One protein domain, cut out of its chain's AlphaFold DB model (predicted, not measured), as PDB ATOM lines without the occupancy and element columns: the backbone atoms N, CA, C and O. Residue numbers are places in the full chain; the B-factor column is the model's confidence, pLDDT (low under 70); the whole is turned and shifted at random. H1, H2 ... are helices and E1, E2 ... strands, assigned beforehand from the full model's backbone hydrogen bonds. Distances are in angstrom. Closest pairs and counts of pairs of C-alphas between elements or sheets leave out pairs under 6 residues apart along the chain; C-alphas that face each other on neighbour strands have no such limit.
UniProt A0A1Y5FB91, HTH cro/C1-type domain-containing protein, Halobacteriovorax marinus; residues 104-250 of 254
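What this domain is: This is residues 104 to 250 of the 254 residues of the protein "HTH cro/C1-type domain-containing protein" of Halobacteriovorax marinus (UniProt A0A1Y5FB91). A long, twisted sheet of seven strands runs through the domain with helices on both faces, in three layers: the long helix H3 covers one face, and H1 and H4 pack together on the other. The short helix H2 sits on the same face as H1 and H4, but away from them, crossing over E1, while the two long strands E4 and E5 bend strongly. The printed part has 147 residues with four named helices and seven named strands, in the order H1 E1 E2 H2 E3 H3 E4 E5 E6 H4 E7; its class is mixed, helices and strands. The sheet runs E3 E2 E1 E6 E5 E4 E7 and is mixed, with E4 and E7 parallel and the other neighbours antiparallel. The whole is compact, with a radius of gyration of the C-alphas of 14.5 A, and rounded, with spans of 38 by 38 by 29 A.

Where its parts are: In the sheet, E3 is residues 152 to 154, E2 residues 136 to 139, E1 residues 127 to 132 with a length of 15.2 A, and E6 residues 213 to 221 with 24.2 A. E5, residues 194 to 206, is the longest strand at 30.6 A and bends by 73 degrees at residue 199. E4, residues 181 to 190, is 24.9 A long and bends by 58 degrees at residue 187; E7 is residues 247 to 249, ending at C-alpha 249 at (-10.756, 46.509, -30.098). H3, residues 157 to 174, is 25.2 A long and begins at C-alpha 157 at (5.870, 42.334, -16.795). H1, residues 104 to 116, is 18.2 A long and begins at C-alpha 104 at (-11.175, 60.974, -38.419). H4, residues 229 to 243, is 21.0 A long, and H2 is residues 142 to 148.

How they stand to each other: E4, E5 and E6 form a meander, each strand the antiparallel neighbour of the one before, through the hairpins E4 and E5, and E5 and E6. Between E5 and E4, N 200 and O 184 are 2.7 A apart, within hydrogen-bond range; between E6 and E5, N 217 and O 201 are 2.8 A apart. E1 is antiparallel to E6, with N 130 and O 216 at 2.9 A, and forms a hairpin with E2, with N 138 and O 131 at 2.8 A. At the edges, E3 pairs with E2 through N 153 and O 137 at 2.8 A, and E7 with E4 through N 248 and O 181 at 2.9 A. E6, H4 and E7 make a split strand-helix-strand unit, two strands running the same way with E5 and E4 between them, and its crossover is right-handed. H3 has a height over the sheet of 8.1 A and runs along the strands, at 23 degrees to E5 on the local plane; its closest C-alphas to E5 are those of Asp 170 and Ala 204, 5.5 A apart. On the opposite face, H4 runs along E7 at 4 degrees on the local plane, and the closest C-alphas are those of Ser 240 and Ile 247, 5.3 A apart. H1 touches H4 at a steep tilt of 42 degrees, the same way, with the C-alphas of Leu 107 and Leu 239 closest at 6.5 A. H2 runs across the strands, at 87 degrees to E1 on the local plane, and is apart from H1, H3 and H4. In H1, H2, H3 and H4 every O i to N i+4 pair is within hydrogen-bond range.

The domain as a whole: The two C-alphas farthest apart are those of Gln 176 and Ser 192, 40.0 A. The printed part has no cut and no long link. The mean pLDDT of the printed part is 73.9, and 53 residues are under 70, among them residues 154 to 179 and residues 188 to 195.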
ATOM      1  N   ASN A 104     -11.138  61.169 -36.968       76.19
ATOM      2  CA  ASN A 104     -11.175  60.974 -38.419       76.19
ATOM      3  C   ASN A 104      -9.767  60.977 -39.034       76.19
ATOM      4  O   ASN A 104      -9.522  60.219 -39.971       76.19
ATOM      5  N   ASP A 105      -8.842  61.767 -38.481       75.31
ATOM      6  CA  ASP A 105      -7.438  61.758 -38.907       75.31
ATOM      7  C   ASP A 105      -6.782  60.413 -38.573       75.31
ATOM      8  O   ASP A 105      -6.086  59.835 -39.408       75.31
ATOM      9  N   LEU A 106      -7.078  59.873 -37.383       76.19
ATOM     10  CA  LEU A 106      -6.628  58.540 -36.970       76.19
ATOM     11  C   LEU A 106      -7.208  57.440 -37.872       76.19
ATOM     12  O   LEU A 106      -6.470  56.558 -38.303       76.19
ATOM     13  N   LEU A 107      -8.508  57.502 -38.196       78.88
ATOM     14  CA  LEU A 107      -9.167  56.544 -39.098       78.88
ATOM     15  C   LEU A 107      -8.494  56.492 -40.461       78.88
ATOM     16  O   LEU A 107      -8.160  55.407 -40.929       78.88
ATOM     17  N   LYS A 108      -8.308  57.660 -41.085       82.12
ATOM     18  CA  LYS A 108      -7.707  57.754 -42.414       82.12
ATOM     19  C   LYS A 108      -6.295  57.178 -42.412       82.12
ATOM     20  O   LYS A 108      -5.935  56.430 -43.308       82.12
ATOM     21  N   LEU A 109      -5.511  57.475 -41.380       78.69
ATOM     22  CA  LEU A 109      -4.143  56.987 -41.331       78.69
ATOM     23  C   LEU A 109      -4.070  55.476 -41.059       78.69
ATOM     24  O   LEU A 109      -3.216  54.808 -41.633       78.69
ATOM     25  N   PHE A 110      -4.966  54.906 -40.247       80.56
ATOM     26  CA  PHE A 110      -5.052  53.448 -40.099       80.56
ATOM     27  C   PHE A 110      -5.506  52.745 -41.377       80.56
ATOM     28  O   PHE A 110      -4.988  51.679 -41.697       80.56
ATOM     29  N   GLU A 111      -6.447  53.340 -42.103       81.50
ATOM     30  CA  GLU A 111      -6.876  52.878 -43.424       81.50
ATOM     31  C   GLU A 111      -5.690  52.874 -44.399       81.50
ATOM     32  O   GLU A 111      -5.397  51.844 -45.009       81.50
ATOM     33  N   ASP A 112      -4.921  53.965 -44.444       80.75
ATOM     34  CA  ASP A 112      -3.690  54.057 -45.232       80.75
ATOM     35  C   ASP A 112      -2.659  53.002 -44.790       80.75
ATOM     36  O   ASP A 112      -2.059  52.328 -45.630       80.75
ATOM     37  N   CYS A 113      -2.462  52.804 -43.482       78.12
ATOM     38  CA  CYS A 113      -1.562  51.775 -42.949       78.12
ATOM     39  C   CYS A 113      -1.998  50.374 -43.374       78.12
ATOM     40  O   CYS A 113      -1.158  49.562 -43.747       78.12
ATOM     41  N   PHE A 114      -3.298  50.082 -43.332       77.94
ATOM     42  CA  PHE A 114      -3.840  48.783 -43.706       77.94
ATOM     43  C   PHE A 114      -3.588  48.472 -45.184       77.94
ATOM     44  O   PHE A 114      -3.099  47.390 -45.517       77.94
ATOM     45  N   TYR A 115      -3.871  49.426 -46.076       77.38
ATOM     46  CA  TYR A 115      -3.654  49.232 -47.512       77.38
ATOM     47  C   TYR A 115      -2.171  49.168 -47.882       77.38
ATOM     48  O   TYR A 115      -1.791  48.400 -48.768       77.38
ATOM     49  N   ASN A 116      -1.319  49.910 -47.174       74.75
ATOM     50  CA  ASN A 116       0.118  49.941 -47.438       74.75
ATOM     51  C   ASN A 116       0.912  48.868 -46.679       74.75
ATOM     52  O   ASN A 116       2.065  48.628 -47.019       74.75
ATOM     53  N   PHE A 117       0.322  48.169 -45.705       68.88
ATOM     54  CA  PHE A 117       1.017  47.214 -44.827       68.88
ATOM     55  C   PHE A 117       1.746  46.093 -45.589       68.88
ATOM     56  O   PHE A 117       2.800  45.631 -45.150       68.88
ATOM     57  N   LYS A 118       1.215  45.666 -46.744       59.22
ATOM     58  CA  LYS A 118       1.860  44.644 -47.588       59.22
ATOM     59  C   LYS A 118       3.158  45.137 -48.236       59.22
ATOM     60  O   LYS A 118       3.993  44.317 -48.608       59.22
ATOM     61  N   ASN A 119       3.337  46.451 -48.330       57.09
ATOM     62  CA  ASN A 119       4.550  47.106 -48.789       57.09
ATOM     63  C   ASN A 119       5.314  47.579 -47.547       57.09
ATOM     64  O   ASN A 119       5.174  48.712 -47.104       57.09
ATOM     65  N   THR A 120       6.109  46.683 -46.962       53.41
ATOM     66  CA  THR A 120       6.869  46.817 -45.700       53.41
ATOM     67  C   THR A 120       7.783  48.052 -45.549       53.41
ATOM     68  O   THR A 120       8.478  48.157 -44.545       53.41
ATOM     69  N   SER A 121       7.807  48.987 -46.500       58.69
ATOM     70  CA  SER A 121       8.645  50.192 -46.509       58.69
ATOM     71  C   SER A 121       7.917  51.453 -46.016       58.69
ATOM     72  O   SER A 121       8.110  52.536 -46.571       58.69
ATOM     73  N   LEU A 122       7.044  51.332 -45.015       64.06
ATOM     74  CA  LEU A 122       6.418  52.494 -44.380       64.06
ATOM     75  C   LEU A 122       7.427  53.165 -43.436       64.06
ATOM     76  O   LEU A 122       7.500  52.827 -42.257       64.06
ATOM     77  N   ASP A 123       8.209  54.106 -43.966       67.44
ATOM     78  CA  ASP A 123       9.006  55.045 -43.169       67.44
ATOM     79  C   ASP A 123       8.268  56.392 -43.090       67.44
ATOM     80  O   ASP A 123       8.583  57.353 -43.788       67.44
ATOM     81  N   ASP A 124       7.198  56.421 -42.291       71.31
ATOM     82  CA  ASP A 124       6.445  57.636 -41.965       71.31
ATOM     83  C   ASP A 124       6.761  58.034 -40.518       71.31
ATOM     84  O   ASP A 124       6.576  57.247 -39.592       71.31
ATOM     85  N   ASN A 125       7.202  59.276 -40.311       67.88
ATOM     86  CA  ASN A 125       7.579  59.794 -38.992       67.88
ATOM     87  C   ASN A 125       6.431  59.763 -37.966       67.88
ATOM     88  O   ASN A 125       6.672  59.789 -36.757       67.88
ATOM     89  N   ARG A 126       5.182  59.694 -38.436       69.31
ATOM     90  CA  ARG A 126       3.972  59.655 -37.608       69.31
ATOM     91  C   ARG A 126       3.618  58.233 -37.164       69.31
ATOM     92  O   ARG A 126       2.882  58.055 -36.194       69.31
ATOM     93  N   LEU A 127       4.174  57.222 -37.834       78.88
ATOM     94  CA  LEU A 127       3.840  55.814 -37.662       78.88
ATOM     95  C   LEU A 127       5.015  55.026 -37.084       78.88
ATOM     96  O   LEU A 127       6.081  54.934 -37.682       78.88
ATOM     97  N   GLY A 128       4.807  54.390 -35.936       81.06
ATOM     98  CA  GLY A 128       5.779  53.444 -35.393       81.06
ATOM     99  C   GLY A 128       5.512  52.045 -35.851       81.06
ATOM    100  O   GLY A 128       4.489  51.479 -35.476       81.06
ATOM    101  N   VAL A 129       6.441  51.452 -36.580       85.38
ATOM    102  CA  VAL A 129       6.380  50.032 -36.893       85.38
ATOM    103  C   VAL A 129       7.191  49.302 -35.844       85.38
ATOM    104  O   VAL A 129       8.387  49.544 -35.698       85.38
ATOM    105  N   THR A 130       6.547  48.411 -35.101       84.62
ATOM    106  CA  THR A 130       7.234  47.601 -34.098       84.62
ATOM    107  C   THR A 130       6.896  46.131 -34.243       84.62
ATOM    108  O   THR A 130       5.725  45.772 -34.368       84.62
ATOM    109  N   GLU A 131       7.902  45.275 -34.141       86.69
ATOM    110  CA  GLU A 131       7.724  43.840 -33.967       86.69
ATOM    111  C   GLU A 131       7.644  43.529 -32.471       86.69
ATOM    112  O   GLU A 131       8.546  43.857 -31.703       86.69
ATOM    113  N   ILE A 132       6.550  42.906 -32.052       81.31
ATOM    114  CA  ILE A 132       6.283  42.547 -30.663       81.31
ATOM    115  C   ILE A 132       6.532  41.051 -30.495       81.31
ATOM    116  O   ILE A 132       5.994  40.225 -31.239       81.31
ATOM    117  N   SER A 133       7.319  40.716 -29.482       78.31
ATOM    118  CA  SER A 133       7.584  39.356 -29.019       78.31
ATOM    119  C   SER A 133       7.383  39.271 -27.505       78.31
ATOM    120  O   SER A 133       7.176  40.289 -26.845       78.31
ATOM    121  N   ILE A 134       7.419  38.055 -26.955       71.31
ATOM    122  CA  ILE A 134       7.149  37.803 -25.530       71.31
ATOM    123  C   ILE A 134       8.114  38.564 -24.612       71.31
ATOM    124  O   ILE A 134       7.743  38.903 -23.502       71.31
ATOM    125  N   ASP A 135       9.345  38.832 -25.030       72.06
ATOM    126  CA  ASP A 135      10.392  39.417 -24.187       72.06
ATOM    127  C   ASP A 135      10.736  40.869 -24.549       72.06
ATOM    128  O   ASP A 135      11.309  41.592 -23.729       72.06
ATOM    129  N   LYS A 136      10.386  41.318 -25.757       81.12
ATOM    130  CA  LYS A 136      10.820  42.618 -26.280       81.12
ATOM    131  C   LYS A 136       9.926  43.161 -27.388       81.12
ATOM    132  O   LYS A 136       9.263  42.409 -28.108       81.12
ATOM    133  N   ILE A 137      10.002  44.475 -27.572       82.62
ATOM    134  CA  ILE A 137       9.465  45.187 -28.734       82.62
ATOM    135  C   ILE A 137      10.645  45.717 -29.542       82.62
ATOM    136  O   ILE A 137      11.445  46.491 -29.025       82.62
ATOM    137  N   VAL A 138      10.762  45.313 -30.802       87.19
ATOM    138  CA  VAL A 138      11.791  45.797 -31.727       87.19
ATOM    139  C   VAL A 138      11.191  46.891 -32.597       87.19
ATOM    140  O   VAL A 138      10.151  46.687 -33.217       87.19
ATOM    141  N   VAL A 139      11.845  48.046 -32.663       86.56
ATOM    142  CA  VAL A 139      11.443  49.151 -33.541       86.56
ATOM    143  C   VAL A 139      11.945  48.846 -34.948       86.56
ATOM    144  O   VAL A 139      13.118  48.536 -35.139       86.56
ATOM    145  N   CYS A 140      11.064  48.874 -35.944       86.19
ATOM    146  CA  CYS A 140      11.374  48.407 -37.293       86.19
ATOM    147  C   CYS A 140      11.715  49.537 -38.269       86.19
ATOM    148  O   CYS A 140      12.562  49.316 -39.128       86.19
ATOM    149  N   ASN A 141      11.089  50.713 -38.156       85.94
ATOM    150  CA  ASN A 141      11.334  51.842 -39.057       85.94
ATOM    151  C   ASN A 141      12.395  52.813 -38.519       85.94
ATOM    152  O   ASN A 141      12.451  53.100 -37.321       85.94
ATOM    153  N   ASP A 142      13.223  53.331 -39.426       83.19
ATOM    154  CA  ASP A 142      14.400  54.138 -39.093       83.19
ATOM    155  C   ASP A 142      14.024  55.508 -38.534       83.19
ATOM    156  O   ASP A 142      14.670  55.978 -37.594       83.19
ATOM    157  N   SER A 143      12.940  56.109 -39.032       78.69
ATOM    158  CA  SER A 143      12.371  57.325 -38.446       78.69
ATOM    159  C   SER A 143      12.106  57.162 -36.952       78.69
ATOM    160  O   SER A 143      12.546  57.998 -36.164       78.69
ATOM    161  N   TRP A 144      11.466  56.068 -36.528       78.44
ATOM    162  CA  TRP A 144      11.223  55.801 -35.110       78.44
ATOM    163  C   TRP A 144      12.461  55.371 -34.333       78.44
ATOM    164  O   TRP A 144      12.569  55.755 -33.176       78.44
ATOM    165  N   LYS A 145      13.394  54.611 -34.912       82.69
ATOM    166  CA  LYS A 145      14.654  54.265 -34.225       82.69
ATOM    167  C   LYS A 145      15.476  55.505 -33.919       82.69
ATOM    168  O   LYS A 145      15.858  55.725 -32.777       82.69
ATOM    169  N   LYS A 146      15.685  56.349 -34.935       77.56
ATOM    170  CA  LYS A 146      16.390  57.627 -34.800       77.56
ATOM    171  C   LYS A 146      15.683  58.537 -33.805       77.56
ATOM    172  O   LYS A 146      16.328  59.245 -33.044       77.56
ATOM    173  N   PHE A 147      14.356  58.513 -33.830       69.56
ATOM    174  CA  PHE A 147      13.532  59.267 -32.908       69.56
ATOM    175  C   PHE A 147      13.683  58.754 -31.468       69.56
ATOM    176  O   PHE A 147      14.030  59.527 -30.589       69.56
ATOM    177  N   LEU A 148      13.449  57.466 -31.205       71.19
ATOM    178  CA  LEU A 148      13.473  56.903 -29.853       71.19
ATOM    179  C   LEU A 148      14.902  56.759 -29.294       71.19
ATOM    180  O   LEU A 148      15.057  56.542 -28.094       71.19
ATOM    181  N   ASP A 149      15.919  56.856 -30.155       75.44
ATOM    182  CA  ASP A 149      17.333  56.584 -29.862       75.44
ATOM    183  C   ASP A 149      17.562  55.171 -29.290       75.44
ATOM    184  O   ASP A 149      18.464  54.921 -28.492       75.44
ATOM    185  N   VAL A 150      16.693  54.228 -29.671       76.88
ATOM    186  CA  VAL A 150      16.753  52.817 -29.278       76.88
ATOM    187  C   VAL A 150      16.174  51.927 -30.375       76.88
ATOM    188  O   VAL A 150      15.165  52.250 -31.003       76.88
ATOM    189  N   ASP A 151      16.771  50.749 -30.544       83.75
ATOM    190  CA  ASP A 151      16.270  49.718 -31.462       83.75
ATOM    191  C   ASP A 151      15.272  48.764 -30.799       83.75
ATOM    192  O   ASP A 151      14.514  48.060 -31.469       83.75
ATOM    193  N   THR A 152      15.306  48.663 -29.470       83.00
ATOM    194  CA  THR A 152      14.526  47.680 -28.716       83.00
ATOM    195  C   THR A 152      14.042  48.272 -27.400       83.00
ATOM    196  O   THR A 152      14.814  48.862 -26.649       83.00
ATOM    197  N   LEU A 153      12.758  48.071 -27.110       74.81
ATOM    198  CA  LEU A 153      12.124  48.413 -25.845       74.81
ATOM    199  C   LEU A 153      11.926  47.134 -25.026       74.81
ATOM    200  O   LEU A 153      11.347  46.153 -25.506       74.81
ATOM    201  N   ILE A 154      12.405  47.154 -23.781       69.50
ATOM    202  CA  ILE A 154      12.155  46.084 -22.814       69.50
ATOM    203  C   ILE A 154      10.787  46.334 -22.189       69.50
ATOM    204  O   ILE A 154      10.522  47.409 -21.650       69.50
ATOM    205  N   ILE A 155       9.913  45.339 -22.279       66.19
ATOM    206  CA  ILE A 155       8.542  45.441 -21.791       66.19
ATOM    207  C   ILE A 155       8.521  45.150 -20.285       66.19
ATOM    208  O   ILE A 155       9.144  44.189 -19.830       66.19
ATOM    209  N   ASN A 156       7.782  45.941 -19.498       62.88
ATOM    210  CA  ASN A 156       7.513  45.567 -18.107       62.88
ATOM    211  C   ASN A 156       6.630  44.302 -18.050       62.88
ATOM    212  O   ASN A 156       5.946  43.969 -19.014       62.88
ATOM    213  N   ASN A 157       6.596  43.607 -16.910       58.88
ATOM    214  CA  ASN A 157       5.870  42.334 -16.795       58.88
ATOM    215  C   ASN A 157       4.367  42.432 -17.139       58.88
ATOM    216  O   ASN A 157       3.825  41.489 -17.699       58.88
ATOM    217  N   ILE A 158       3.697  43.555 -16.865       58.62
ATOM    218  CA  ILE A 158       2.249  43.707 -17.093       58.62
ATOM    219  C   ILE A 158       1.944  43.841 -18.589       58.62
ATOM    220  O   ILE A 158       1.112  43.113 -19.130       58.62
ATOM    221  N   VAL A 159       2.651  44.744 -19.275       57.88
ATOM    222  CA  VAL A 159       2.509  44.940 -20.723       57.88
ATOM    223  C   VAL A 159       2.987  43.690 -21.461       57.88
ATOM    224  O   VAL A 159       2.376  43.286 -22.448       57.88
ATOM    225  N   ARG A 160       4.010  43.008 -20.933       62.84
ATOM    226  CA  ARG A 160       4.501  41.729 -21.449       62.84
ATOM    227  C   ARG A 160       3.413  40.666 -21.422       62.84
ATOM    228  O   ARG A 160       3.190  40.008 -22.435       62.84
ATOM    229  N   ASP A 161       2.732  40.509 -20.294       61.84
ATOM    230  CA  ASP A 161       1.690  39.499 -20.135       61.84
ATOM    231  C   ASP A 161       0.497  39.809 -21.062       61.84
ATOM    232  O   ASP A 161      -0.032  38.907 -21.711       61.84
ATOM    233  N   HIS A 162       0.146  41.089 -21.239       63.44
ATOM    234  CA  HIS A 162      -0.920  41.503 -22.160       63.44
ATOM    235  C   HIS A 162      -0.553  41.280 -23.637       63.44
ATOM    236  O   HIS A 162      -1.307  40.652 -24.381       63.44
ATOM    237  N   CYS A 163       0.629  41.733 -24.066       61.78
ATOM    238  CA  CYS A 163       1.133  41.529 -25.424       61.78
ATOM    239  C   CYS A 163       1.317  40.043 -25.749       61.78
ATOM    240  O   CYS A 163       1.008  39.625 -26.862       61.78
ATOM    241  N   SER A 164       1.768  39.240 -24.782       60.53
ATOM    242  CA  SER A 164       1.945  37.795 -24.949       60.53
ATOM    243  C   SER A 164       0.610  37.083 -25.134       60.53
ATOM    244  O   SER A 164       0.505  36.234 -26.014       60.53
ATOM    245  N   VAL A 165      -0.425  37.445 -24.368       63.00
ATOM    246  CA  VAL A 165      -1.774  36.875 -24.529       63.00
ATOM    247  C   VAL A 165      -2.357  37.227 -25.895       63.00
ATOM    248  O   VAL A 165      -2.867  36.339 -26.571       63.00
ATOM    249  N   VAL A 166      -2.233  38.484 -26.332       64.38
ATOM    250  CA  VAL A 166      -2.737  38.943 -27.638       64.38
ATOM    251  C   VAL A 166      -1.990  38.269 -28.786       64.38
ATOM    252  O   VAL A 166      -2.619  37.701 -29.676       64.38
ATOM    253  N   ALA A 167      -0.655  38.258 -28.743       62.53
ATOM    254  CA  ALA A 167       0.165  37.616 -29.765       62.53
ATOM    255  C   ALA A 167      -0.112  36.107 -29.848       62.53
ATOM    256  O   ALA A 167      -0.223  35.563 -30.944       62.53
ATOM    257  N   LEU A 168      -0.280  35.433 -28.705       63.22
ATOM    258  CA  LEU A 168      -0.615  34.012 -28.654       63.22
ATOM    259  C   LEU A 168      -2.017  33.736 -29.214       63.22
ATOM    260  O   LEU A 168      -2.179  32.821 -30.022       63.22
ATOM    261  N   TRP A 169      -3.023  34.520 -28.814       64.50
ATOM    262  CA  TRP A 169      -4.391  34.396 -29.325       64.50
ATOM    263  C   TRP A 169      -4.460  34.620 -30.832       64.50
ATOM    264  O   TRP A 169      -5.097  33.837 -31.535       64.50
ATOM    265  N   ASP A 170      -3.764  35.624 -31.353       64.56
ATOM    266  CA  ASP A 170      -3.790  35.913 -32.783       64.56
ATOM    267  C   ASP A 170      -3.007  34.907 -33.609       64.56
ATOM    268  O   ASP A 170      -3.456  34.545 -34.696       64.56
ATOM    269  N   SER A 171      -1.882  34.397 -33.103       61.38
ATOM    270  CA  SER A 171      -1.205  33.270 -33.744       61.38
ATOM    271  C   SER A 171      -2.128  32.047 -33.807       61.38
ATOM    272  O   SER A 171      -2.172  31.385 -34.841       61.38
ATOM    273  N   LEU A 172      -2.919  31.772 -32.760       57.38
ATOM    274  CA  LEU A 172      -3.890  30.671 -32.746       57.38
ATOM    275  C   LEU A 172      -5.063  30.887 -33.713       57.38
ATOM    276  O   LEU A 172      -5.473  29.949 -34.393       57.38
ATOM    277  N   ILE A 173      -5.593  32.106 -33.805       59.72
ATOM    278  CA  ILE A 173      -6.689  32.431 -34.726       59.72
ATOM    279  C   ILE A 173      -6.204  32.437 -36.177       59.72
ATOM    280  O   ILE A 173      -6.887  31.927 -37.061       59.72
ATOM    281  N   ARG A 174      -5.013  32.974 -36.451       59.00
ATOM    282  CA  ARG A 174      -4.482  33.057 -37.816       59.00
ATOM    283  C   ARG A 174      -4.093  31.684 -38.372       59.00
ATOM    284  O   ARG A 174      -4.156  31.490 -39.584       59.00
ATOM    285  N   LEU A 175      -3.817  30.695 -37.511       58.19
ATOM    286  CA  LEU A 175      -3.744  29.280 -37.910       58.19
ATOM    287  C   LEU A 175      -5.070  28.755 -38.500       58.19
ATOM    288  O   LEU A 175      -5.049  27.773 -39.235       58.19
ATOM    289  N   GLN A 176      -6.206  29.411 -38.234       61.28
ATOM    290  CA  GLN A 176      -7.519  29.081 -38.805       61.28
ATOM    291  C   GLN A 176      -7.792  29.786 -40.150       61.28
ATOM    292  O   GLN A 176      -8.891  29.677 -40.681       61.28
ATOM    293  N   GLY A 177      -6.812  30.505 -40.716       60.44
ATOM    294  CA  GLY A 177      -6.937  31.188 -42.013       60.44
ATOM    295  C   GLY A 177      -7.524  32.604 -41.952       60.44
ATOM    296  O   GLY A 177      -7.637  33.260 -42.984       60.44
ATOM    297  N   GLU A 178      -7.846  33.113 -40.762       65.81
ATOM    298  CA  GLU A 178      -8.359  34.473 -40.568       65.81
ATOM    299  C   GLU A 178      -7.234  35.420 -40.119       65.81
ATOM    300  O   GLU A 178      -6.616  35.213 -39.078       65.81
ATOM    301  N   THR A 179      -6.972  36.500 -40.864       63.88
ATOM    302  CA  THR A 179      -6.122  37.586 -40.342       63.88
ATOM    303  C   THR A 179      -7.007  38.545 -39.561       63.88
ATOM    304  O   THR A 179      -7.891  39.167 -40.145       63.88
ATOM    305  N   LYS A 180      -6.784  38.650 -38.249       75.31
ATOM    306  CA  LYS A 180      -7.461  39.626 -37.393       75.31
ATOM    307  C   LYS A 180      -6.509  40.753 -37.054       75.31
ATOM    308  O   LYS A 180      -5.329  40.524 -36.797       75.31
ATOM    309  N   TYR A 181      -7.063  41.954 -37.067       79.94
ATOM    310  CA  TYR A 181      -6.390  43.144 -36.591       79.94
ATOM    311  C   TYR A 181      -7.011  43.548 -35.267       79.94
ATOM    312  O   TYR A 181      -8.220  43.396 -35.060       79.94
ATOM    313  N   HIS A 182      -6.182  44.086 -34.388       81.62
ATOM    314  CA  HIS A 182      -6.624  44.622 -33.113       81.62
ATOM    315  C   HIS A 182      -6.227  46.067 -32.997       81.62
ATOM    316  O   HIS A 182      -5.078  46.406 -33.251       81.62
ATOM    317  N   ILE A 183      -7.162  46.903 -32.575       83.75
ATOM    318  CA  ILE A 183      -6.857  48.257 -32.150       83.75
ATOM    319  C   ILE A 183      -6.715  48.257 -30.635       83.75
ATOM    320  O   ILE A 183      -7.612  47.830 -29.906       83.75
ATOM    321  N   VAL A 184      -5.583  48.767 -30.169       81.62
ATOM    322  CA  VAL A 184      -5.257  48.901 -28.752       81.62
ATOM    323  C   VAL A 184      -4.946  50.350 -28.457       81.62
ATOM    324  O   VAL A 184      -4.212  50.987 -29.199       81.62
ATOM    325  N   HIS A 185      -5.459  50.864 -27.349       82.06
ATOM    326  CA  HIS A 185      -4.957  52.098 -26.763       82.06
ATOM    327  C   HIS A 185      -4.015  51.739 -25.619       82.06
ATOM    328  O   HIS A 185      -4.438  51.093 -24.655       82.06
ATOM    329  N   ALA A 186      -2.756  52.151 -25.746       76.88
ATOM    330  CA  ALA A 186      -1.719  51.939 -24.752       76.88
ATOM    331  C   ALA A 186      -1.187  53.281 -24.240       76.88
ATOM    332  O   ALA A 186      -1.000  54.231 -25.002       76.88
ATOM    333  N   GLN A 187      -0.925  53.343 -22.939       73.62
ATOM    334  CA  GLN A 187      -0.171  54.424 -22.315       73.62
ATOM    335  C   GLN A 187       1.082  53.802 -21.703       73.62
ATOM    336  O   GLN A 187       0.980  52.922 -20.860       73.62
ATOM    337  N   ASN A 188       2.258  54.227 -22.154       69.56
ATOM    338  CA  ASN A 188       3.535  53.680 -21.710       69.56
ATOM    339  C   ASN A 188       4.375  54.790 -21.082       69.56
ATOM    340  O   ASN A 188       4.541  55.845 -21.691       69.56
ATOM    341  N   ASP A 189       4.939  54.541 -19.902       65.88
ATOM    342  CA  ASP A 189       5.998  55.378 -19.334       65.88
ATOM    343  C   ASP A 189       7.354  54.801 -19.774       65.88
ATOM    344  O   ASP A 189       7.815  53.777 -19.270       65.88
ATOM    345  N   LEU A 190       7.975  55.435 -20.773       67.19
ATOM    346  CA  LEU A 190       9.278  55.033 -21.300       67.19
ATOM    347  C   LEU A 190      10.405  55.742 -20.527       67.19
ATOM    348  O   LEU A 190      10.361  56.967 -20.408       67.19
ATOM    349  N   PRO A 191      11.452  55.036 -20.054       54.31
ATOM    350  CA  PRO A 191      12.482  55.627 -19.190       54.31
ATOM    351  C   PRO A 191      13.175  56.877 -19.755       54.31
ATOM    352  O   PRO A 191      13.464  57.810 -19.016       54.31
ATOM    353  N   SER A 192      13.427  56.913 -21.065       56.28
ATOM    354  CA  SER A 192      14.138  58.002 -21.747       56.28
ATOM    355  C   SER A 192      13.215  59.025 -22.415       56.28
ATOM    356  O   SER A 192      13.673  60.100 -22.791       56.28
ATOM    357  N   ILE A 193      11.929  58.706 -22.583       56.69
ATOM    358  CA  ILE A 193      10.984  59.446 -23.447       56.69
ATOM    359  C   ILE A 193       9.707  59.811 -22.678       56.69
ATOM    360  O   ILE A 193       8.810  60.451 -23.214       56.69
ATOM    361  N   GLY A 194       9.635  59.463 -21.390       64.81
ATOM    362  CA  GLY A 194       8.496  59.689 -20.508       64.81
ATOM    363  C   GLY A 194       7.208  59.066 -21.028       64.81
ATOM    364  O   GLY A 194       7.224  58.060 -21.740       64.81
ATOM    365  N   ARG A 195       6.076  59.662 -20.640       69.38
ATOM    366  CA  ARG A 195       4.768  59.133 -21.005       69.38
ATOM    367  C   ARG A 195       4.496  59.307 -22.490       69.38
ATOM    368  O   ARG A 195       4.559  60.417 -23.017       69.38
ATOM    369  N   VAL A 196       4.109  58.219 -23.132       70.00
ATOM    370  CA  VAL A 196       3.645  58.183 -24.514       70.00
ATOM    371  C   VAL A 196       2.286  57.503 -24.537       70.00
ATOM    372  O   VAL A 196       2.080  56.478 -23.891       70.00
ATOM    373  N   GLN A 197       1.356  58.075 -25.292       77.56
ATOM    374  CA  GLN A 197       0.075  57.456 -25.587       77.56
ATOM    375  C   GLN A 197       0.065  57.025 -27.050       77.56
ATOM    376  O   GLN A 197       0.435  57.805 -27.929       77.56
ATOM    377  N   THR A 198      -0.343  55.787 -27.313       80.50
ATOM    378  CA  THR A 198      -0.484  55.265 -28.671       80.50
ATOM    379  C   THR A 198      -1.832  54.596 -28.877       80.50
ATOM    380  O   THR A 198      -2.368  53.943 -27.982       80.50
ATOM    381  N   VAL A 199      -2.366  54.728 -30.086       84.25
ATOM    382  CA  VAL A 199      -3.355  53.798 -30.626       84.25
ATOM    383  C   VAL A 199      -2.606  52.906 -31.600       84.25
ATOM    384  O   VAL A 199      -1.996  53.390 -32.548       84.25
ATOM    385  N   SER A 200      -2.616  51.609 -31.350       84.25
ATOM    386  CA  SER A 200      -1.818  50.637 -32.080       84.25
ATOM    387  C   SER A 200      -2.734  49.675 -32.817       84.25
ATOM    388  O   SER A 200      -3.604  49.069 -32.198       84.25
ATOM    389  N   MET A 201      -2.525  49.517 -34.123       85.62
ATOM    390  CA  MET A 201      -3.128  48.440 -34.904       85.62
ATOM    391  C   MET A 201      -2.157  47.263 -34.948       85.62
ATOM    392  O   MET A 201      -1.052  47.390 -35.470       85.62
ATOM    393  N   ILE A 202      -2.561  46.129 -34.390       82.69
ATOM    394  CA  ILE A 202      -1.723  44.950 -34.167       82.69
ATOM    395  C   ILE A 202      -2.252  43.786 -34.998       82.69
ATOM    396  O   ILE A 202      -3.462  43.600 -35.101       82.69
ATOM    397  N   TYR A 203      -1.352  42.991 -35.567       81.00
ATOM    398  CA  TYR A 203      -1.684  41.715 -36.198       81.00
ATOM    399  C   TYR A 203      -0.580  40.682 -35.946       81.00
ATOM    400  O   TYR A 203       0.599  41.027 -35.820       81.00
ATOM    401  N   ALA A 204      -0.927  39.395 -35.906       77.88
ATOM    402  CA  ALA A 204       0.073  38.329 -35.823       77.88
ATOM    403  C   ALA A 204       0.910  38.270 -37.108       77.88
ATOM    404  O   ALA A 204       0.354  38.068 -38.184       77.88
ATOM    405  N   LYS A 205       2.241  38.376 -37.004       75.50
ATOM    406  CA  LYS A 205       3.204  38.280 -38.116       75.50
ATOM    407  C   LYS A 205       3.578  36.829 -38.423       75.50
ATOM    408  O   LYS A 205       3.524  36.430 -39.586       75.50
ATOM    409  N   GLU A 206       3.910  36.045 -37.395       70.56
ATOM    410  CA  GLU A 206       4.333  34.642 -37.515       70.56
ATOM    411  C   GLU A 206       3.339  33.680 -36.840       70.56
ATOM    412  O   GLU A 206       2.807  33.937 -35.758       70.56
ATOM    413  N   LEU A 207       3.115  32.531 -37.484       64.69
ATOM    414  CA  LEU A 207       2.213  31.458 -37.049       64.69
ATOM    415  C   LEU A 207       2.950  30.402 -36.210       64.69
ATOM    416  O   LEU A 207       2.842  29.205 -36.460       64.69
ATOM    417  N   SER A 208       3.751  30.837 -35.238       68.25
ATOM    418  CA  SER A 208       4.482  29.933 -34.345       68.25
ATOM    419  C   SER A 208       3.958  30.071 -32.923       68.25
ATOM    420  O   SER A 208       4.138  31.106 -32.297       68.25
ATOM    421  N   TYR A 209       3.368  29.005 -32.377       66.25
ATOM    422  CA  TYR A 209       2.968  28.971 -30.964       66.25
ATOM    423  C   TYR A 209       4.175  29.025 -30.016       66.25
ATOM    424  O   TYR A 209       4.067  29.469 -28.879       66.25
ATOM    425  N   ARG A 210       5.347  28.569 -30.478       68.31
ATOM    426  CA  ARG A 210       6.576  28.565 -29.670       68.31
ATOM    427  C   ARG A 210       7.229  29.941 -29.601       68.31
ATOM    428  O   ARG A 210       7.921  30.233 -28.635       68.31
ATOM    429  N   THR A 211       7.038  30.754 -30.635       74.56
ATOM    430  CA  THR A 211       7.672  32.067 -30.796       74.56
ATOM    431  C   THR A 211       6.684  33.022 -31.469       74.56
ATOM    432  O   THR A 211       6.913  33.423 -32.614       74.56
ATOM    433  N   PRO A 212       5.549  33.336 -30.820       73.12
ATOM    434  CA  PRO A 212       4.548  34.203 -31.416       73.12
ATOM    435  C   PRO A 212       5.157  35.587 -31.623       73.12
ATOM    436  O   PRO A 212       5.782  36.153 -30.722       73.12
ATOM    437  N   LYS A 213       4.983  36.120 -32.831       78.06
ATOM    438  CA  LYS A 213       5.385  37.482 -33.171       78.06
ATOM    439  C   LYS A 213       4.198  38.230 -33.721       78.06
ATOM    440  O   LYS A 213       3.510  37.730 -34.615       78.06
ATOM    441  N   ALA A 214       4.009  39.444 -33.241       79.81
ATOM    442  CA  ALA A 214       3.055  40.385 -33.792       79.81
ATOM    443  C   ALA A 214       3.790  41.564 -34.424       79.81
ATOM    444  O   ALA A 214       4.924  41.877 -34.072       79.81
ATOM    445  N   MET A 215       3.136  42.219 -35.370       83.94
ATOM    446  CA  MET A 215       3.540  43.527 -35.860       83.94
ATOM    447  C   MET A 215       2.496  44.533 -35.419       83.94
ATOM    448  O   MET A 215       1.296  44.264 -35.491       83.94
ATOM    449  N   ALA A 216       2.966  45.684 -34.965       83.94
ATOM    450  CA  ALA A 216       2.127  46.782 -34.546       83.94
ATOM    451  C   ALA A 216       2.478  48.054 -35.313       83.94
ATOM    452  O   ALA A 216       3.645  48.403 -35.494       83.94
ATOM    453  N   PHE A 217       1.421  48.732 -35.735       85.50
ATOM    454  CA  PHE A 217       1.403  50.052 -36.335       85.50
ATOM    455  C   PHE A 217       0.926  51.029 -35.269       85.50
ATOM    456  O   PHE A 217      -0.258  51.080 -34.946       85.50
ATOM    457  N   ASN A 218       1.866  51.742 -34.667       83.00
ATOM    458  CA  ASN A 218       1.654  52.565 -33.489       83.00
ATOM    459  C   ASN A 218       1.459  54.017 -33.918       83.00
ATOM    460  O   ASN A 218       2.418  54.690 -34.302       83.00
ATOM    461  N   LEU A 219       0.220  54.492 -33.833       80.62
ATOM    462  CA  LEU A 219      -0.099  55.905 -33.979       80.62
ATOM    463  C   LEU A 219       0.060  56.559 -32.633       80.62
ATOM    464  O   LEU A 219      -0.507  56.115 -31.638       80.62
ATOM    465  N   ARG A 220       0.842  57.617 -32.600       77.25
ATOM    466  CA  ARG A 220       1.059  58.376 -31.379       77.25
ATOM    467  C   ARG A 220      -0.124  59.321 -31.188       77.25
ATOM    468  O   ARG A 220      -0.670  59.821 -32.160       77.25
ATOM    469  N   VAL A 221      -0.570  59.524 -29.957       72.75
ATOM    470  CA  VAL A 221      -1.736  60.363 -29.655       72.75
ATOM    471  C   VAL A 221      -1.359  61.385 -28.587       72.75
ATOM    472  O   VAL A 221      -0.659  61.009 -27.644       72.75
ATOM    473  N   PRO A 222      -1.810  62.653 -28.704       67.06
ATOM    474  CA  PRO A 222      -1.622  63.662 -27.664       67.06
ATOM    475  C   PRO A 222      -2.009  63.155 -26.272       67.06
ATOM    476  O   PRO A 222      -3.081  62.583 -26.095       67.06
ATOM    477  N   LEU A 223      -1.145  63.369 -25.273       66.50
ATOM    478  CA  LEU A 223      -1.418  62.959 -23.883       66.50
ATOM    479  C   LEU A 223      -2.646  63.663 -23.281       66.50
ATOM    480  O   LEU A 223      -3.232  63.170 -22.321       66.50
ATOM    481  N   ASP A 224      -3.010  64.827 -23.815       58.66
ATOM    482  CA  ASP A 224      -4.203  65.592 -23.463       58.66
ATOM    483  C   ASP A 224      -5.461  65.136 -24.222       58.66
ATOM    484  O   ASP A 224      -6.575  65.490 -23.830       58.66
ATOM    485  N   VAL A 225      -5.317  64.298 -25.255       64.75
ATOM    486  CA  VAL A 225      -6.442  63.649 -25.931       64.75
ATOM    487  C   VAL A 225      -6.823  62.391 -25.161       64.75
ATOM    488  O   VAL A 225      -6.196  61.333 -25.249       64.75
ATOM    489  N   TYR A 226      -7.912  62.497 -24.410       72.81
ATOM    490  CA  TYR A 226      -8.494  61.356 -23.722       72.81
ATOM    491  C   TYR A 226      -9.318  60.503 -24.689       72.81
ATOM    492  O   TYR A 226     -10.457  60.845 -24.997       72.81
ATOM    493  N   ILE A 227      -8.754  59.375 -25.129       74.25
ATOM    494  CA  ILE A 227      -9.480  58.395 -25.943       74.25
ATOM    495  C   ILE A 227     -10.310  57.486 -25.035       74.25
ATOM    496  O   ILE A 227      -9.771  56.664 -24.282       74.25
ATOM    497  N   LYS A 228     -11.632  57.609 -25.138       80.38
ATOM    498  CA  LYS A 228     -12.603  56.743 -24.464       80.38
ATOM    499  C   LYS A 228     -12.657  55.371 -25.122       80.38
ATOM    500  O   LYS A 228     -12.494  55.224 -26.330       80.38
ATOM    501  N   GLU A 229     -13.015  54.358 -24.338       80.38
ATOM    502  CA  GLU A 229     -13.271  53.011 -24.861       80.38
ATOM    503  C   GLU A 229     -14.348  53.025 -25.959       80.38
ATOM    504  O   GLU A 229     -14.145  52.443 -27.018       80.38
ATOM    505  N   SER A 230     -15.430  53.794 -25.785       81.00
ATOM    506  CA  SER A 230     -16.476  53.960 -26.807       81.00
ATOM    507  C   SER A 230     -15.960  54.543 -28.128       81.00
ATOM    508  O   SER A 230     -16.500  54.248 -29.189       81.00
ATOM    509  N   GLU A 231     -14.922  55.379 -28.079       80.81
ATOM    510  CA  GLU A 231     -14.306  55.965 -29.272       80.81
ATOM    511  C   GLU A 231     -13.408  54.953 -29.984       80.81
ATOM    512  O   GLU A 231     -13.397  54.920 -31.211       80.81
ATOM    513  N   LEU A 232     -12.722  54.075 -29.240       81.25
ATOM    514  CA  LEU A 232     -11.981  52.944 -29.815       81.25
ATOM    515  C   LEU A 232     -12.910  51.926 -30.470       81.25
ATOM    516  O   LEU A 232     -12.590  51.417 -31.544       81.25
ATOM    517  N   VAL A 233     -14.061  51.650 -29.851       83.75
ATOM    518  CA  VAL A 233     -15.106  50.799 -30.438       83.75
ATOM    519  C   VAL A 233     -15.559  51.394 -31.769       83.75
ATOM    520  O   VAL A 233     -15.475  50.726 -32.797       83.75
ATOM    521  N   LEU A 234     -15.929  52.679 -31.777       83.69
ATOM    522  CA  LEU A 234     -16.353  53.380 -32.989       83.69
ATOM    523  C   LEU A 234     -15.260  53.396 -34.071       83.69
ATOM    524  O   LEU A 234     -15.553  53.201 -35.252       83.69
ATOM    525  N   LEU A 235     -14.006  53.640 -33.679       83.12
ATOM    526  CA  LEU A 235     -12.846  53.621 -34.570       83.12
ATOM    527  C   LEU A 235     -12.712  52.254 -35.253       83.12
ATOM    528  O   LEU A 235     -12.571  52.167 -36.470       83.12
ATOM    529  N   THR A 236     -12.813  51.193 -34.460       85.31
ATOM    530  CA  THR A 236     -12.698  49.803 -34.903       85.31
ATOM    531  C   THR A 236     -13.823  49.410 -35.852       85.31
ATOM    532  O   THR A 236     -13.565  48.802 -36.891       85.31
ATOM    533  N   GLU A 237     -15.067  49.767 -35.527       85.81
ATOM    534  CA  GLU A 237     -16.236  49.487 -36.365       85.81
ATOM    535  C   GLU A 237     -16.120  50.177 -37.724       85.81
ATOM    536  O   GLU A 237     -16.254  49.534 -38.767       85.81
ATOM    537  N   LYS A 238     -15.801  51.476 -37.724       86.25
ATOM    538  CA  LYS A 238     -15.629  52.252 -38.957       86.25
ATOM    539  C   LYS A 238     -14.476  51.738 -39.807       86.25
ATOM    540  O   LYS A 238     -14.605  51.681 -41.027       86.25
ATOM    541  N   LEU A 239     -13.355  51.378 -39.184       84.31
ATOM    542  CA  LEU A 239     -12.221  50.840 -39.920       84.31
ATOM    543  C   LEU A 239     -12.566  49.465 -40.509       84.31
ATOM    544  O   LEU A 239     -12.337  49.262 -41.695       84.31
ATOM    545  N   SER A 240     -13.219  48.582 -39.743       85.31
ATOM    546  CA  SER A 240     -13.674  47.268 -40.232       85.31
ATOM    547  C   SER A 240     -14.568  47.381 -41.469       85.31
ATOM    548  O   SER A 240     -14.417  46.608 -42.411       85.31
ATOM    549  N   GLN A 241     -15.467  48.372 -41.494       85.69
ATOM    550  CA  GLN A 241     -16.330  48.653 -42.649       85.69
ATOM    551  C   GLN A 241     -15.547  49.119 -43.884       85.69
ATOM    552  O   GLN A 241     -15.962  48.844 -45.005       85.69
ATOM    553  N   LYS A 242     -14.437  49.838 -43.691       82.75
ATOM    554  CA  LYS A 242     -13.616  50.379 -44.784       82.75
ATOM    555  C   LYS A 242     -12.686  49.338 -45.397       82.75
ATOM    556  O   LYS A 242     -12.538  49.304 -46.612       82.75
ATOM    557  N   VAL A 243     -12.067  48.495 -44.571       79.00
ATOM    558  CA  VAL A 243     -11.001  47.585 -45.021       79.00
ATOM    559  C   VAL A 243     -11.468  46.156 -45.331       79.00
ATOM    560  O   VAL A 243     -10.631  45.285 -45.561       79.00
ATOM    561  N   ASP A 244     -12.785  45.915 -45.325       77.94
ATOM    562  CA  ASP A 244     -13.428  44.605 -45.543       77.94
ATOM    563  C   ASP A 244     -12.763  43.466 -44.743       77.94
ATOM    564  O   ASP A 244     -12.486  42.366 -45.220       77.94
ATOM    565  N   CYS A 245     -12.422  43.771 -43.491       76.00
ATOM    566  CA  CYS A 245     -11.745  42.860 -42.584       76.00
ATOM    567  C   CYS A 245     -12.270  43.078 -41.171       76.00
ATOM    568  O   CYS A 245     -12.581  44.199 -40.767       76.00
ATOM    569  N   ARG A 246     -12.350  42.001 -40.386       79.38
ATOM    570  CA  ARG A 246     -12.755  42.105 -38.988       79.38
ATOM    571  C   ARG A 246     -11.611  42.668 -38.155       79.38
ATOM    572  O   ARG A 246     -10.598  42.000 -37.939       79.38
ATOM    573  N   ILE A 247     -11.834  43.858 -37.616       81.00
ATOM    574  CA  ILE A 247     -10.962  44.477 -36.625       81.00
ATOM    575  C   ILE A 247     -11.657  44.378 -35.273       81.00
ATOM    576  O   ILE A 247     -12.862  44.599 -35.164       81.00
ATOM    577  N   ASN A 248     -10.916  44.001 -34.239       80.62
ATOM    578  CA  ASN A 248     -11.416  43.997 -32.869       80.62
ATOM    579  C   ASN A 248     -10.742  45.126 -32.088       80.62
ATOM    580  O   ASN A 248      -9.623  45.522 -32.396       80.62
ATOM    581  N   HIS A 249     -11.414  45.654 -31.074       76.69
ATOM    582  CA  HIS A 249     -10.756  46.509 -30.098       76.69
ATOM    583  C   HIS A 249     -10.363  45.634 -28.913       76.69
ATOM    584  O   HIS A 249     -11.113  44.739 -28.516       76.69
ATOM    585  N   LEU A 250      -9.201  45.901 -28.335       69.06
ATOM    586  CA  LEU A 250      -8.848  45.363 -27.030       69.06
ATOM    587  C   LEU A 250      -9.103  46.433 -25.975       69.06
ATOM    588  O   LEU A 250      -8.966  47.634 -26.235       69.06
TER     589      LEU A 250